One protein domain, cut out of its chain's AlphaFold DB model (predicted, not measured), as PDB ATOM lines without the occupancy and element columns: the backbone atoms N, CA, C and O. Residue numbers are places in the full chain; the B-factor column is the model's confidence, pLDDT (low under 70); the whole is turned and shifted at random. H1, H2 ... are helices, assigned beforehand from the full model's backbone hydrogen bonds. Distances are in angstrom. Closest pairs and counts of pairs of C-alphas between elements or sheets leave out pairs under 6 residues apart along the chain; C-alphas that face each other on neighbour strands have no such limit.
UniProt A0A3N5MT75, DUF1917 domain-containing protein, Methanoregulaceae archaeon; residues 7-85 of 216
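This is residues 7 to 85 of the 216 residues of the protein "DUF1917 domain-containing protein" of Methanoregulaceae archaeon (UniProt A0A3N5MT75). H3, H4 and H5 follow one another as the sides of a U; the long helix H1 passes across its H3 and H4 sides, and short H2 sits at the end away from H4. The 79 printed residues hold five named helices, H1 to H5 in order, and no named strand: all helix. The whole is compact, radius of gyration of the C-alphas 11.8 A, spanning 32 by 22 by 17 A.

H1, residues 7 to 26, is close to but not clearly touching H2, residues 32 to 37: C-alphas 22 and 32, the closest, are 6.5 A apart. H3, residues 43 to 56, touches H1 at a steep 55 degrees, closest C-alphas 21 and 49, 6.2 A. H4, residues 58 to 68, touches H1, about perpendicular at 76 degrees, closest C-alphas 13 and 60, 4.9 A. H5, residues 71 to 79, touches H3, closest C-alphas 46 and 75, 7.3 A. In the five helices every O i to N i+4 pair is within hydrogen-bond range.

H1, 28.5 A long, begins at C-alpha 7 (30.413, -29.199, -42.649); H5 ends at C-alpha 79 (12.430, -34.647, -29.252).

The printed part has no cut, its links are tight, and no printed residue is under 70 in pLDDT.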
ATOM      1  N   GLU A   7      31.817 -29.573 -42.822       84.19
ATOM      2  CA  GLU A   7      30.413 -29.199 -42.649       84.19
ATOM      3  C   GLU A   7      29.511 -29.917 -43.660       84.19
ATOM      4  O   GLU A   7      28.481 -30.482 -43.283       84.19
ATOM      5  N   ALA A   8      29.949 -30.016 -44.918       86.81
ATOM      6  CA  ALA A   8      29.269 -30.814 -45.936       86.81
ATOM      7  C   ALA A   8      29.239 -32.310 -45.569       86.81
ATOM      8  O   ALA A   8      28.219 -32.978 -45.760       86.81
ATOM      9  N   LEU A   9      30.328 -32.840 -44.998       91.31
ATOM     10  CA  LEU A   9      30.375 -34.226 -44.528       91.31
ATOM     11  C   LEU A   9      29.393 -34.467 -43.376       91.31
ATOM     12  O   LEU A   9      28.713 -35.493 -43.365       91.31
ATOM     13  N   ALA A  10      29.284 -33.530 -42.431       92.88
ATOM     14  CA  ALA A  10      28.343 -33.634 -41.318       92.88
ATOM     15  C   ALA A  10      26.876 -33.529 -41.771       92.88
ATOM     16  O   ALA A  10      26.020 -34.216 -41.213       92.88
ATOM     17  N   ASP A  11      26.577 -32.714 -42.786       93.19
ATOM     18  CA  ASP A  11      25.251 -32.657 -43.415       93.19
ATOM     19  C   ASP A  11      24.877 -34.001 -44.067       93.19
ATOM     20  O   ASP A  11      23.791 -34.532 -43.823       93.19
ATOM     21  N   VAL A  12      25.797 -34.601 -44.833       94.25
ATOM     22  CA  VAL A  12      25.603 -35.936 -45.430       94.25
ATOM     23  C   VAL A  12      25.436 -37.002 -44.347       94.25
ATOM     24  O   VAL A  12      24.527 -37.830 -44.422       94.25
ATOM     25  N   ALA A  13      26.282 -36.964 -43.316       97.19
ATOM     26  CA  ALA A  13      26.214 -37.891 -42.197       97.19
ATOM     27  C   ALA A  13      24.870 -37.804 -41.464       97.19
ATOM     28  O   ALA A  13      24.305 -38.839 -41.111       97.19
ATOM     29  N   TYR A  14      24.332 -36.592 -41.277       97.56
ATOM     30  CA  TYR A  14      23.040 -36.398 -40.624       97.56
ATOM     31  C   TYR A  14      21.908 -36.991 -41.457       97.56
ATOM     32  O   TYR A  14      21.092 -37.730 -40.917       97.56
ATOM     33  N   GLY A  15      21.890 -36.733 -42.768       96.06
ATOM     34  CA  GLY A  15      20.866 -37.286 -43.657       96.06
ATOM     35  C   GLY A  15      20.870 -38.817 -43.696       96.06
ATOM     36  O   GLY A  15      19.811 -39.439 -43.623       96.06
ATOM     37  N   ILE A  16      22.053 -39.440 -43.743       96.88
ATOM     38  CA  ILE A  16      22.177 -40.906 -43.686       96.88
ATOM     39  C   ILE A  16      21.700 -41.432 -42.328       96.88
ATOM     40  O   ILE A  16      20.932 -42.394 -42.276       96.88
ATOM     41  N   PHE A  17      22.112 -40.799 -41.228       98.19
ATOM     42  CA  PHE A  17      21.675 -41.200 -39.895       98.19
ATOM     43  C   PHE A  17      20.154 -41.065 -39.715       98.19
ATOM     44  O   PHE A  17      19.519 -41.997 -39.227       98.19
ATOM     45  N   GLU A  18      19.553 -39.947 -40.130       97.06
ATOM     46  CA  GLU A  18      18.106 -39.724 -40.044       97.06
ATOM     47  C   GLU A  18      17.327 -40.767 -40.859       97.06
ATOM     48  O   GLU A  18      16.309 -41.292 -40.393       97.06
ATOM     49  N   HIS A  19      17.823 -41.123 -42.047       95.12
ATOM     50  CA  HIS A  19      17.240 -42.188 -42.858       95.12
ATOM     51  C   HIS A  19      17.262 -43.535 -42.121       95.12
ATOM     52  O   HIS A  19      16.225 -44.191 -42.001       95.12
ATOM     53  N   LEU A  20      18.413 -43.920 -41.557       97.12
ATOM     54  CA  LEU A  20      18.561 -45.161 -40.788       97.12
ATOM     55  C   LEU A  20      17.719 -45.164 -39.508       97.12
ATOM     56  O   LEU A  20      17.151 -46.196 -39.154       97.12
ATOM     57  N   LEU A  21      17.598 -44.018 -38.831       98.12
ATOM     58  CA  LEU A  21      16.722 -43.847 -37.674       98.12
ATOM     59  C   LEU A  21      15.270 -44.132 -38.048       98.12
ATOM     60  O   LEU A  21      14.617 -44.948 -37.399       98.12
ATOM     61  N   ASN A  22      14.772 -43.499 -39.110       96.06
ATOM     62  CA  ASN A  22      13.408 -43.725 -39.568       96.06
ATOM     63  C   ASN A  22      13.203 -45.182 -39.994       96.06
ATOM     64  O   ASN A  22      12.246 -45.801 -39.542       96.06
ATOM     65  N   GLN A  23      14.113 -45.775 -40.768       94.56
ATOM     66  CA  GLN A  23      14.015 -47.191 -41.142       94.56
ATOM     67  C   GLN A  23      14.008 -48.126 -39.925       94.56
ATOM     68  O   GLN A  23      13.173 -49.028 -39.846       94.56
ATOM     69  N   GLY A  24      14.895 -47.901 -38.952       96.62
ATOM     70  CA  GLY A  24      14.993 -48.720 -37.743       96.62
ATOM     71  C   GLY A  24      13.763 -48.619 -36.839       96.62
ATOM     72  O   GLY A  24      13.340 -49.623 -36.266       96.62
ATOM     73  N   LEU A  25      13.149 -47.435 -36.741       97.19
ATOM     74  CA  LEU A  25      11.869 -47.255 -36.049       97.19
ATOM     75  C   LEU A  25      10.726 -47.945 -36.804       97.19
ATOM     76  O   LEU A  25       9.915 -48.644 -36.196       97.19
ATOM     77  N   ARG A  26      10.687 -47.807 -38.133       94.00
ATOM     78  CA  ARG A  26       9.631 -48.383 -38.979       94.00
ATOM     79  C   ARG A  26       9.665 -49.906 -39.003       94.00
ATOM     80  O   ARG A  26       8.603 -50.512 -39.038       94.00
ATOM     81  N   ALA A  27      10.842 -50.519 -38.885       94.38
ATOM     82  CA  ALA A  27      10.992 -51.966 -38.703       94.38
ATOM     83  C   ALA A  27      10.343 -52.498 -37.405       94.38
ATOM     84  O   ALA A  27      10.187 -53.705 -37.247       94.38
ATOM     85  N   GLN A  28       9.976 -51.605 -36.482       95.00
ATOM     86  CA  GLN A  28       9.254 -51.902 -35.245       95.00
ATOM     87  C   GLN A  28       7.842 -51.289 -35.233       95.00
ATOM     88  O   GLN A  28       7.291 -51.052 -34.159       95.00
ATOM     89  N   ASP A  29       7.294 -50.942 -36.402       94.44
ATOM     90  CA  ASP A  29       5.999 -50.265 -36.564       94.44
ATOM     91  C   ASP A  29       5.885 -48.915 -35.828       94.44
ATOM     92  O   ASP A  29       4.791 -48.417 -35.551       94.44
ATOM     93  N   LYS A  30       7.022 -48.269 -35.541       96.56
ATOM     94  CA  LYS A  30       7.084 -46.936 -34.934       96.56
ATOM     95  C   LYS A  30       7.325 -45.874 -36.001       96.56
ATOM     96  O   LYS A  30       8.057 -46.083 -36.968       96.56
ATOM     97  N   TYR A  31       6.763 -44.691 -35.782       97.75
ATOM     98  CA  TYR A  31       7.079 -43.497 -36.558       97.75
ATOM     99  C   TYR A  31       7.693 -42.445 -35.646       97.75
ATOM    100  O   TYR A  31       7.143 -42.167 -34.579       97.75
ATOM    101  N   LEU A  32       8.777 -41.808 -36.095       98.44
ATOM    102  CA  LEU A  32       9.425 -40.735 -35.340       98.44
ATOM    103  C   LEU A  32       8.431 -39.625 -34.973       98.44
ATOM    104  O   LEU A  32       8.362 -39.225 -33.815       98.44
ATOM    105  N   TYR A  33       7.603 -39.183 -35.928       98.44
ATOM    106  CA  TYR A  33       6.622 -38.127 -35.668       98.44
ATOM    107  C   TYR A  33       5.635 -38.496 -34.557       98.44
ATOM    108  O   TYR A  33       5.303 -37.652 -33.732       98.44
ATOM    109  N   ALA A  34       5.182 -39.752 -34.520       98.38
ATOM    110  CA  ALA A  34       4.195 -40.206 -33.550       98.38
ATOM    111  C   ALA A  34       4.807 -40.263 -32.145       98.38
ATOM    112  O   ALA A  34       4.168 -39.851 -31.181       98.38
ATOM    113  N   LEU A  35       6.060 -40.716 -32.042       98.62
ATOM    114  CA  LEU A  35       6.805 -40.753 -30.783       98.62
ATOM    115  C   LEU A  35       7.034 -39.344 -30.226       98.62
ATOM    116  O   LEU A  35       6.747 -39.093 -29.057       98.62
ATOM    117  N   VAL A  36       7.495 -38.422 -31.076       98.56
ATOM    118  CA  VAL A  36       7.768 -37.027 -30.701       98.56
ATOM    119  C   VAL A  36       6.486 -36.310 -30.280       98.56
ATOM    120  O   VAL A  36       6.444 -35.709 -29.210       98.56
ATOM    121  N   GLU A  37       5.412 -36.405 -31.069       98.06
ATOM    122  CA  GLU A  37       4.147 -35.726 -30.759       98.06
ATOM    123  C   GLU A  37       3.445 -36.287 -29.515       98.06
ATOM    124  O   GLU A  37       2.776 -35.536 -28.806       98.06
ATOM    125  N   ALA A  38       3.602 -37.584 -29.235       98.12
ATOM    126  CA  ALA A  38       3.052 -38.219 -28.039       98.12
ATOM    127  C   ALA A  38       3.961 -38.088 -26.801       98.12
ATOM    128  O   ALA A  38       3.571 -38.526 -25.719       98.12
ATOM    129  N   GLY A  39       5.163 -37.517 -26.938       98.00
ATOM    130  CA  GLY A  39       6.139 -37.421 -25.847       98.00
ATOM    131  C   GLY A  39       6.630 -38.784 -25.345       98.00
ATOM    132  O   GLY A  39       6.985 -38.920 -24.174       98.00
ATOM    133  N   VAL A  40       6.616 -39.805 -26.205       98.38
ATOM    134  CA  VAL A  40       7.077 -41.156 -25.865       98.38
ATOM    135  C   VAL A  40       8.600 -41.180 -25.890       98.38
ATOM    136  O   VAL A  40       9.212 -40.758 -26.867       98.38
ATOM    137  N   ASP A  41       9.227 -41.698 -24.834       98.06
ATOM    138  CA  ASP A  41      10.680 -41.867 -24.802       98.06
ATOM    139  C   ASP A  41      11.109 -43.032 -25.709       98.06
ATOM    140  O   ASP A  41      10.749 -44.186 -25.477       98.06
ATOM    141  N   PHE A  42      11.905 -42.724 -26.731       98.44
ATOM    142  CA  PHE A  42      12.481 -43.685 -27.675       98.44
ATOM    143  C   PHE A  42      14.016 -43.728 -27.602       98.44
ATOM    144  O   PHE A  42      14.682 -44.135 -28.554       98.44
ATOM    145  N   ARG A  43      14.612 -43.317 -26.471       98.50
ATOM    146  CA  ARG A  43      16.076 -43.270 -26.300       98.50
ATOM    147  C   ARG A  43      16.748 -44.619 -26.540       98.50
ATOM    148  O   ARG A  43      17.825 -44.652 -27.119       98.50
ATOM    149  N   VAL A  44      16.118 -45.722 -26.132       98.38
ATOM    150  CA  VAL A  44      16.662 -47.075 -26.351       98.38
ATOM    151  C   VAL A  44      16.759 -47.393 -27.845       98.38
ATOM    152  O   VAL A  44      17.810 -47.848 -28.302       98.38
ATOM    153  N   ASP A  45      15.704 -47.104 -28.612       98.50
ATOM    154  CA  ASP A  45      15.694 -47.279 -30.069       98.50
ATOM    155  C   ASP A  45      16.759 -46.394 -30.725       98.50
ATOM    156  O   ASP A  45      17.588 -46.877 -31.496       98.50
ATOM    157  N   PHE A  46      16.786 -45.110 -30.352       98.69
ATOM    158  CA  PHE A  46      17.762 -44.141 -30.845       98.69
ATOM    159  C   PHE A  46      19.203 -44.597 -30.589       98.69
ATOM    160  O   PHE A  46      20.001 -44.639 -31.522       98.69
ATOM    161  N   THR A  47      19.548 -44.963 -29.350       98.44
ATOM    162  CA  THR A  47      20.908 -45.387 -28.989       98.44
ATOM    163  C   THR A  47      21.302 -46.649 -29.741       98.44
ATOM    164  O   THR A  47      22.409 -46.716 -30.264       98.44
ATOM    165  N   THR A  48      20.396 -47.620 -29.863       98.44
ATOM    166  CA  THR A  48      20.660 -48.859 -30.607       98.44
ATOM    167  C   THR A  48      20.972 -48.574 -32.077       98.44
ATOM    168  O   THR A  48      21.950 -49.089 -32.619       98.44
ATOM    169  N   ILE A  49      20.171 -47.720 -32.722       98.56
ATOM    170  CA  ILE A  49      20.366 -47.362 -34.132       98.56
ATOM    171  C   ILE A  49      21.628 -46.509 -34.315       98.56
ATOM    172  O   ILE A  49      22.381 -46.735 -35.261       98.56
ATOM    173  N   PHE A  50      21.903 -45.572 -33.404       98.44
ATOM    174  CA  PHE A  50      23.110 -44.748 -33.461       98.44
ATOM    175  C   PHE A  50      24.380 -45.591 -33.295       98.44
ATOM    176  O   PHE A  50      25.325 -45.416 -34.056       98.44
ATOM    177  N   GLU A  51      24.412 -46.544 -32.361       98.31
ATOM    178  CA  GLU A  51      25.563 -47.444 -32.207       98.31
ATOM    179  C   GLU A  51      25.779 -48.312 -33.448       98.31
ATOM    180  O   GLU A  51      26.914 -48.463 -33.902       98.31
ATOM    181  N   LYS A  52      24.703 -48.802 -34.073       98.19
ATOM    182  CA  LYS A  52      24.812 -49.473 -35.372       98.19
ATOM    183  C   LYS A  52      25.392 -48.547 -36.447       98.19
ATOM    184  O   LYS A  52      26.319 -48.938 -37.146       98.19
ATOM    185  N   PHE A  53      24.915 -47.305 -36.536       98.31
ATOM    186  CA  PHE A  53      25.453 -46.304 -37.462       98.31
ATOM    187  C   PHE A  53      26.948 -46.033 -37.235       98.31
ATOM    188  O   PHE A  53      27.696 -45.915 -38.200       98.31
ATOM    189  N   ARG A  54      27.416 -46.002 -35.979       98.00
ATOM    190  CA  ARG A  54      28.847 -45.860 -35.652       98.00
ATOM    191  C   ARG A  54      29.690 -47.026 -36.157       98.00
ATOM    192  O   ARG A  54      30.820 -46.804 -36.581       98.00
ATOM    193  N   VAL A  55      29.164 -48.246 -36.073       98.12
ATOM    194  CA  VAL A  55      29.851 -49.453 -36.549       98.12
ATOM    195  C   VAL A  55      29.888 -49.485 -38.075       98.12
ATOM    196  O   VAL A  55      30.949 -49.714 -38.652       98.12
ATOM    197  N   ASP A  56      28.753 -49.213 -38.719       97.81
ATOM    198  CA  ASP A  56      28.610 -49.312 -40.173       97.81
ATOM    199  C   ASP A  56      29.289 -48.129 -40.902       97.81
ATOM    200  O   ASP A  56      29.822 -48.295 -41.999       97.81
ATOM    201  N   TYR A  57      29.318 -46.939 -40.284       97.38
ATOM    202  CA  TYR A  57      29.810 -45.687 -40.877       97.38
ATOM    203  C   TYR A  57      30.676 -44.857 -39.903       97.38
ATOM    204  O   TYR A  57      30.330 -43.716 -39.574       97.38
ATOM    205  N   PRO A  58      31.839 -45.362 -39.455       96.94
ATOM    206  CA  PRO A  58      32.631 -44.729 -38.394       96.94
ATOM    207  C   PRO A  58      33.049 -43.282 -38.699       96.94
ATOM    208  O   PRO A  58      32.952 -42.428 -37.823       96.94
ATOM    209  N   GLN A  59      33.438 -42.977 -39.942       95.75
ATOM    210  CA  GLN A  59      33.837 -41.617 -40.346       95.75
ATOM    211  C   GLN A  59      32.659 -40.631 -40.335       95.75
ATOM    212  O   GLN A  59      32.813 -39.472 -39.954       95.75
ATOM    213  N   LEU A  60      31.463 -41.084 -40.725       96.88
ATOM    214  CA  LEU A  60      30.261 -40.248 -40.697       96.88
ATOM    215  C   LEU A  60      29.798 -40.010 -39.259       96.88
ATOM    216  O   LEU A  60      29.405 -38.902 -38.901       96.88
ATOM    217  N   ALA A  61      29.893 -41.034 -38.412       96.88
ATOM    218  CA  ALA A  61      29.617 -40.888 -36.994       96.88
ATOM    219  C   ALA A  61      30.587 -39.923 -36.304       96.88
ATOM    220  O   ALA A  61      30.149 -39.108 -35.495       96.88
ATOM    221  N   GLU A  62      31.877 -39.963 -36.642       96.06
ATOM    222  CA  GLU A  62      32.853 -38.988 -36.155       96.06
ATOM    223  C   GLU A  62      32.481 -37.561 -36.581       96.06
ATOM    224  O   GLU A  62      32.427 -36.673 -35.732       96.06
ATOM    225  N   ALA A  63      32.112 -37.349 -37.849       96.19
ATOM    226  CA  ALA A  63      31.652 -36.046 -38.332       96.19
ATOM    227  C   ALA A  63      30.419 -35.527 -37.564       96.19
ATOM    228  O   ALA A  63      30.365 -34.352 -37.193       96.19
ATOM    229  N   LEU A  64      29.449 -36.399 -37.251       96.19
ATOM    230  CA  LEU A  64      28.307 -36.026 -36.405       96.19
ATOM    231  C   LEU A  64      28.729 -35.657 -34.984       96.19
ATOM    232  O   LEU A  64      28.225 -34.681 -34.430       96.19
ATOM    233  N   LEU A  65      29.635 -36.422 -34.380       95.81
ATOM    234  CA  LEU A  65      30.090 -36.175 -33.013       95.81
ATOM    235  C   LEU A  65      30.952 -34.914 -32.908       95.81
ATOM    236  O   LEU A  65      30.878 -34.228 -31.894       95.81
ATOM    237  N   LEU A  66      31.690 -34.555 -33.959       95.50
ATOM    238  CA  LEU A  66      32.380 -33.266 -34.047       95.50
ATOM    239  C   LEU A  66      31.389 -32.094 -34.081       95.50
ATOM    240  O   LEU A  66      31.624 -31.081 -33.427       95.50
ATOM    241  N   ARG A  67      30.264 -32.236 -34.796       95.44
ATOM    242  CA  ARG A  67      29.241 -31.182 -34.904       95.44
ATOM    243  C   ARG A  67      28.354 -31.055 -33.664       95.44
ATOM    244  O   ARG A  67      28.059 -29.947 -33.231       95.44
ATOM    245  N   PHE A  68      27.888 -32.178 -33.121       95.75
ATOM    246  CA  PHE A  68      26.861 -32.212 -32.069       95.75
ATOM    247  C   PHE A  68      27.408 -32.567 -30.682       95.75
ATOM    248  O   PHE A  68      26.637 -32.645 -29.719       95.75
ATOM    249  N   THR A  69      28.722 -32.778 -30.564       92.38
ATOM    250  CA  THR A  69      29.464 -33.176 -29.355       92.38
ATOM    251  C   THR A  69      29.155 -34.591 -28.865       92.38
ATOM    252  O   THR A  69      30.058 -35.338 -28.496       92.38
ATOM    253  N   ASN A  70      27.880 -34.981 -28.815       94.38
ATOM    254  CA  ASN A  70      27.439 -36.300 -28.379       94.38
ATOM    255  C   ASN A  70      26.059 -36.669 -28.971       94.38
ATOM    256  O   ASN A  70      25.316 -35.790 -29.418       94.38
ATOM    257  N   PRO A  71      25.666 -37.956 -28.926       97.19
ATOM    258  CA  PRO A  71      24.383 -38.406 -29.473       97.19
ATOM    259  C   PRO A  71      23.159 -37.856 -28.725       97.19
ATOM    260  O   PRO A  71      22.088 -37.726 -29.312       97.19
ATOM    261  N   ALA A  72      23.288 -37.504 -27.440       97.50
ATOM    262  CA  ALA A  72      22.174 -36.970 -26.656       97.50
ATOM    263  C   ALA A  72      21.733 -35.575 -27.134       97.50
ATOM    264  O   ALA A  72      20.550 -35.246 -27.028       97.50
ATOM    265  N   THR A  73      22.642 -34.785 -27.715       98.19
ATOM    266  CA  THR A  73      22.298 -33.530 -28.406       98.19
ATOM    267  C   THR A  73      21.351 -33.802 -29.573       98.19
ATOM    268  O   THR A  73      20.290 -33.186 -29.650       98.19
ATOM    269  N   ILE A  74      21.681 -34.775 -30.432       98.19
ATOM    270  CA  ILE A  74      20.847 -35.161 -31.583       98.19
ATOM    271  C   ILE A  74      19.486 -35.672 -31.097       98.19
ATOM    272  O   ILE A  74      18.453 -35.221 -31.580       98.19
ATOM    273  N   PHE A  75      19.468 -36.549 -30.088       98.69
ATOM    274  CA  PHE A  75      18.224 -37.032 -29.481       98.69
ATOM    275  C   PHE A  75      17.345 -35.886 -28.962       98.69
ATOM    276  O   PHE A  75      16.145 -35.850 -29.222       98.69
ATOM    277  N   THR A  76      17.942 -34.910 -28.278       98.56
ATOM    278  CA  THR A  76      17.222 -33.734 -27.767       98.56
ATOM    279  C   THR A  76      16.640 -32.893 -28.906       98.56
ATOM    280  O   THR A  76      15.506 -32.432 -28.802       98.56
ATOM    281  N   MET A  77      17.372 -32.717 -30.012       98.56
ATOM    282  CA  MET A  77      16.859 -32.031 -31.205       98.56
ATOM    283  C   MET A  77      15.649 -32.759 -31.802       98.56
ATOM    284  O   MET A  77      14.639 -32.116 -32.087       98.56
ATOM    285  N   LEU A  78      15.717 -34.090 -31.923       98.62
ATOM    286  CA  LEU A  78      14.614 -34.922 -32.420       98.62
ATOM    287  C   LEU A  78      13.368 -34.785 -31.531       98.62
ATOM    288  O   LEU A  78      12.282 -34.506 -32.034       98.62
ATOM    289  N   CYS A  79      13.525 -34.875 -30.206       98.62
ATOM    290  CA  CYS A  79      12.430 -34.647 -29.252       98.62
ATOM    291  C   CYS A  79      11.821 -33.238 -29.359       98.62
ATOM    292  O   CYS A  79      10.640 -33.057 -29.078       98.62
ATOM    293  N   ASN A  80      12.607 -32.248 -29.788       98.50
ATOM    294  CA  ASN A  80      12.157 -30.872 -30.007       98.50
ATOM    295  C   ASN A  80      11.600 -30.616 -31.423       98.50
ATOM    296  O   ASN A  80      11.269 -29.472 -31.751       98.50
ATOM    297  N   GLY A  81      11.466 -31.657 -32.251       98.50
ATOM    298  CA  GLY A  81      10.798 -31.601 -33.551       98.50
ATOM    299  C   GLY A  81      11.714 -31.580 -34.775       98.50
ATOM    300  O   GLY A  81      11.201 -31.417 -35.882       98.50
ATOM    301  N   GLU A  82      13.031 -31.742 -34.626       98.50
ATOM    302  CA  GLU A  82      13.930 -31.948 -35.772       98.50
ATOM    303  C   GLU A  82      13.521 -33.221 -36.540       98.50
ATOM    304  O   GLU A  82      13.242 -34.255 -35.932       98.50
ATOM    305  N   GLY A  83      13.405 -33.126 -37.867       97.88
ATOM    306  CA  GLY A  83      12.940 -34.215 -38.737       97.88
ATOM    307  C   GLY A  83      11.426 -34.475 -38.693       97.88
ATOM    308  O   GLY A  83      10.920 -35.330 -39.417       97.88
ATOM    309  N   VAL A  84      10.667 -33.743 -37.865       98.50
ATOM    310  CA  VAL A  84       9.214 -33.945 -37.676       98.50
ATOM    311  C   VAL A  84       8.409 -32.688 -37.993       98.50
ATOM    312  O   VAL A  84       7.388 -32.760 -38.683       98.50
ATOM    313  N   ILE A  85       8.864 -31.541 -37.490       98.56
ATOM    314  CA  ILE A  85       8.198 -30.244 -37.591       98.56
ATOM    315  C   ILE A  85       9.020 -29.366 -38.548       98.56
ATOM    316  O   ILE A  85      10.174 -29.048 -38.234       98.56
TER     317      ILE A  85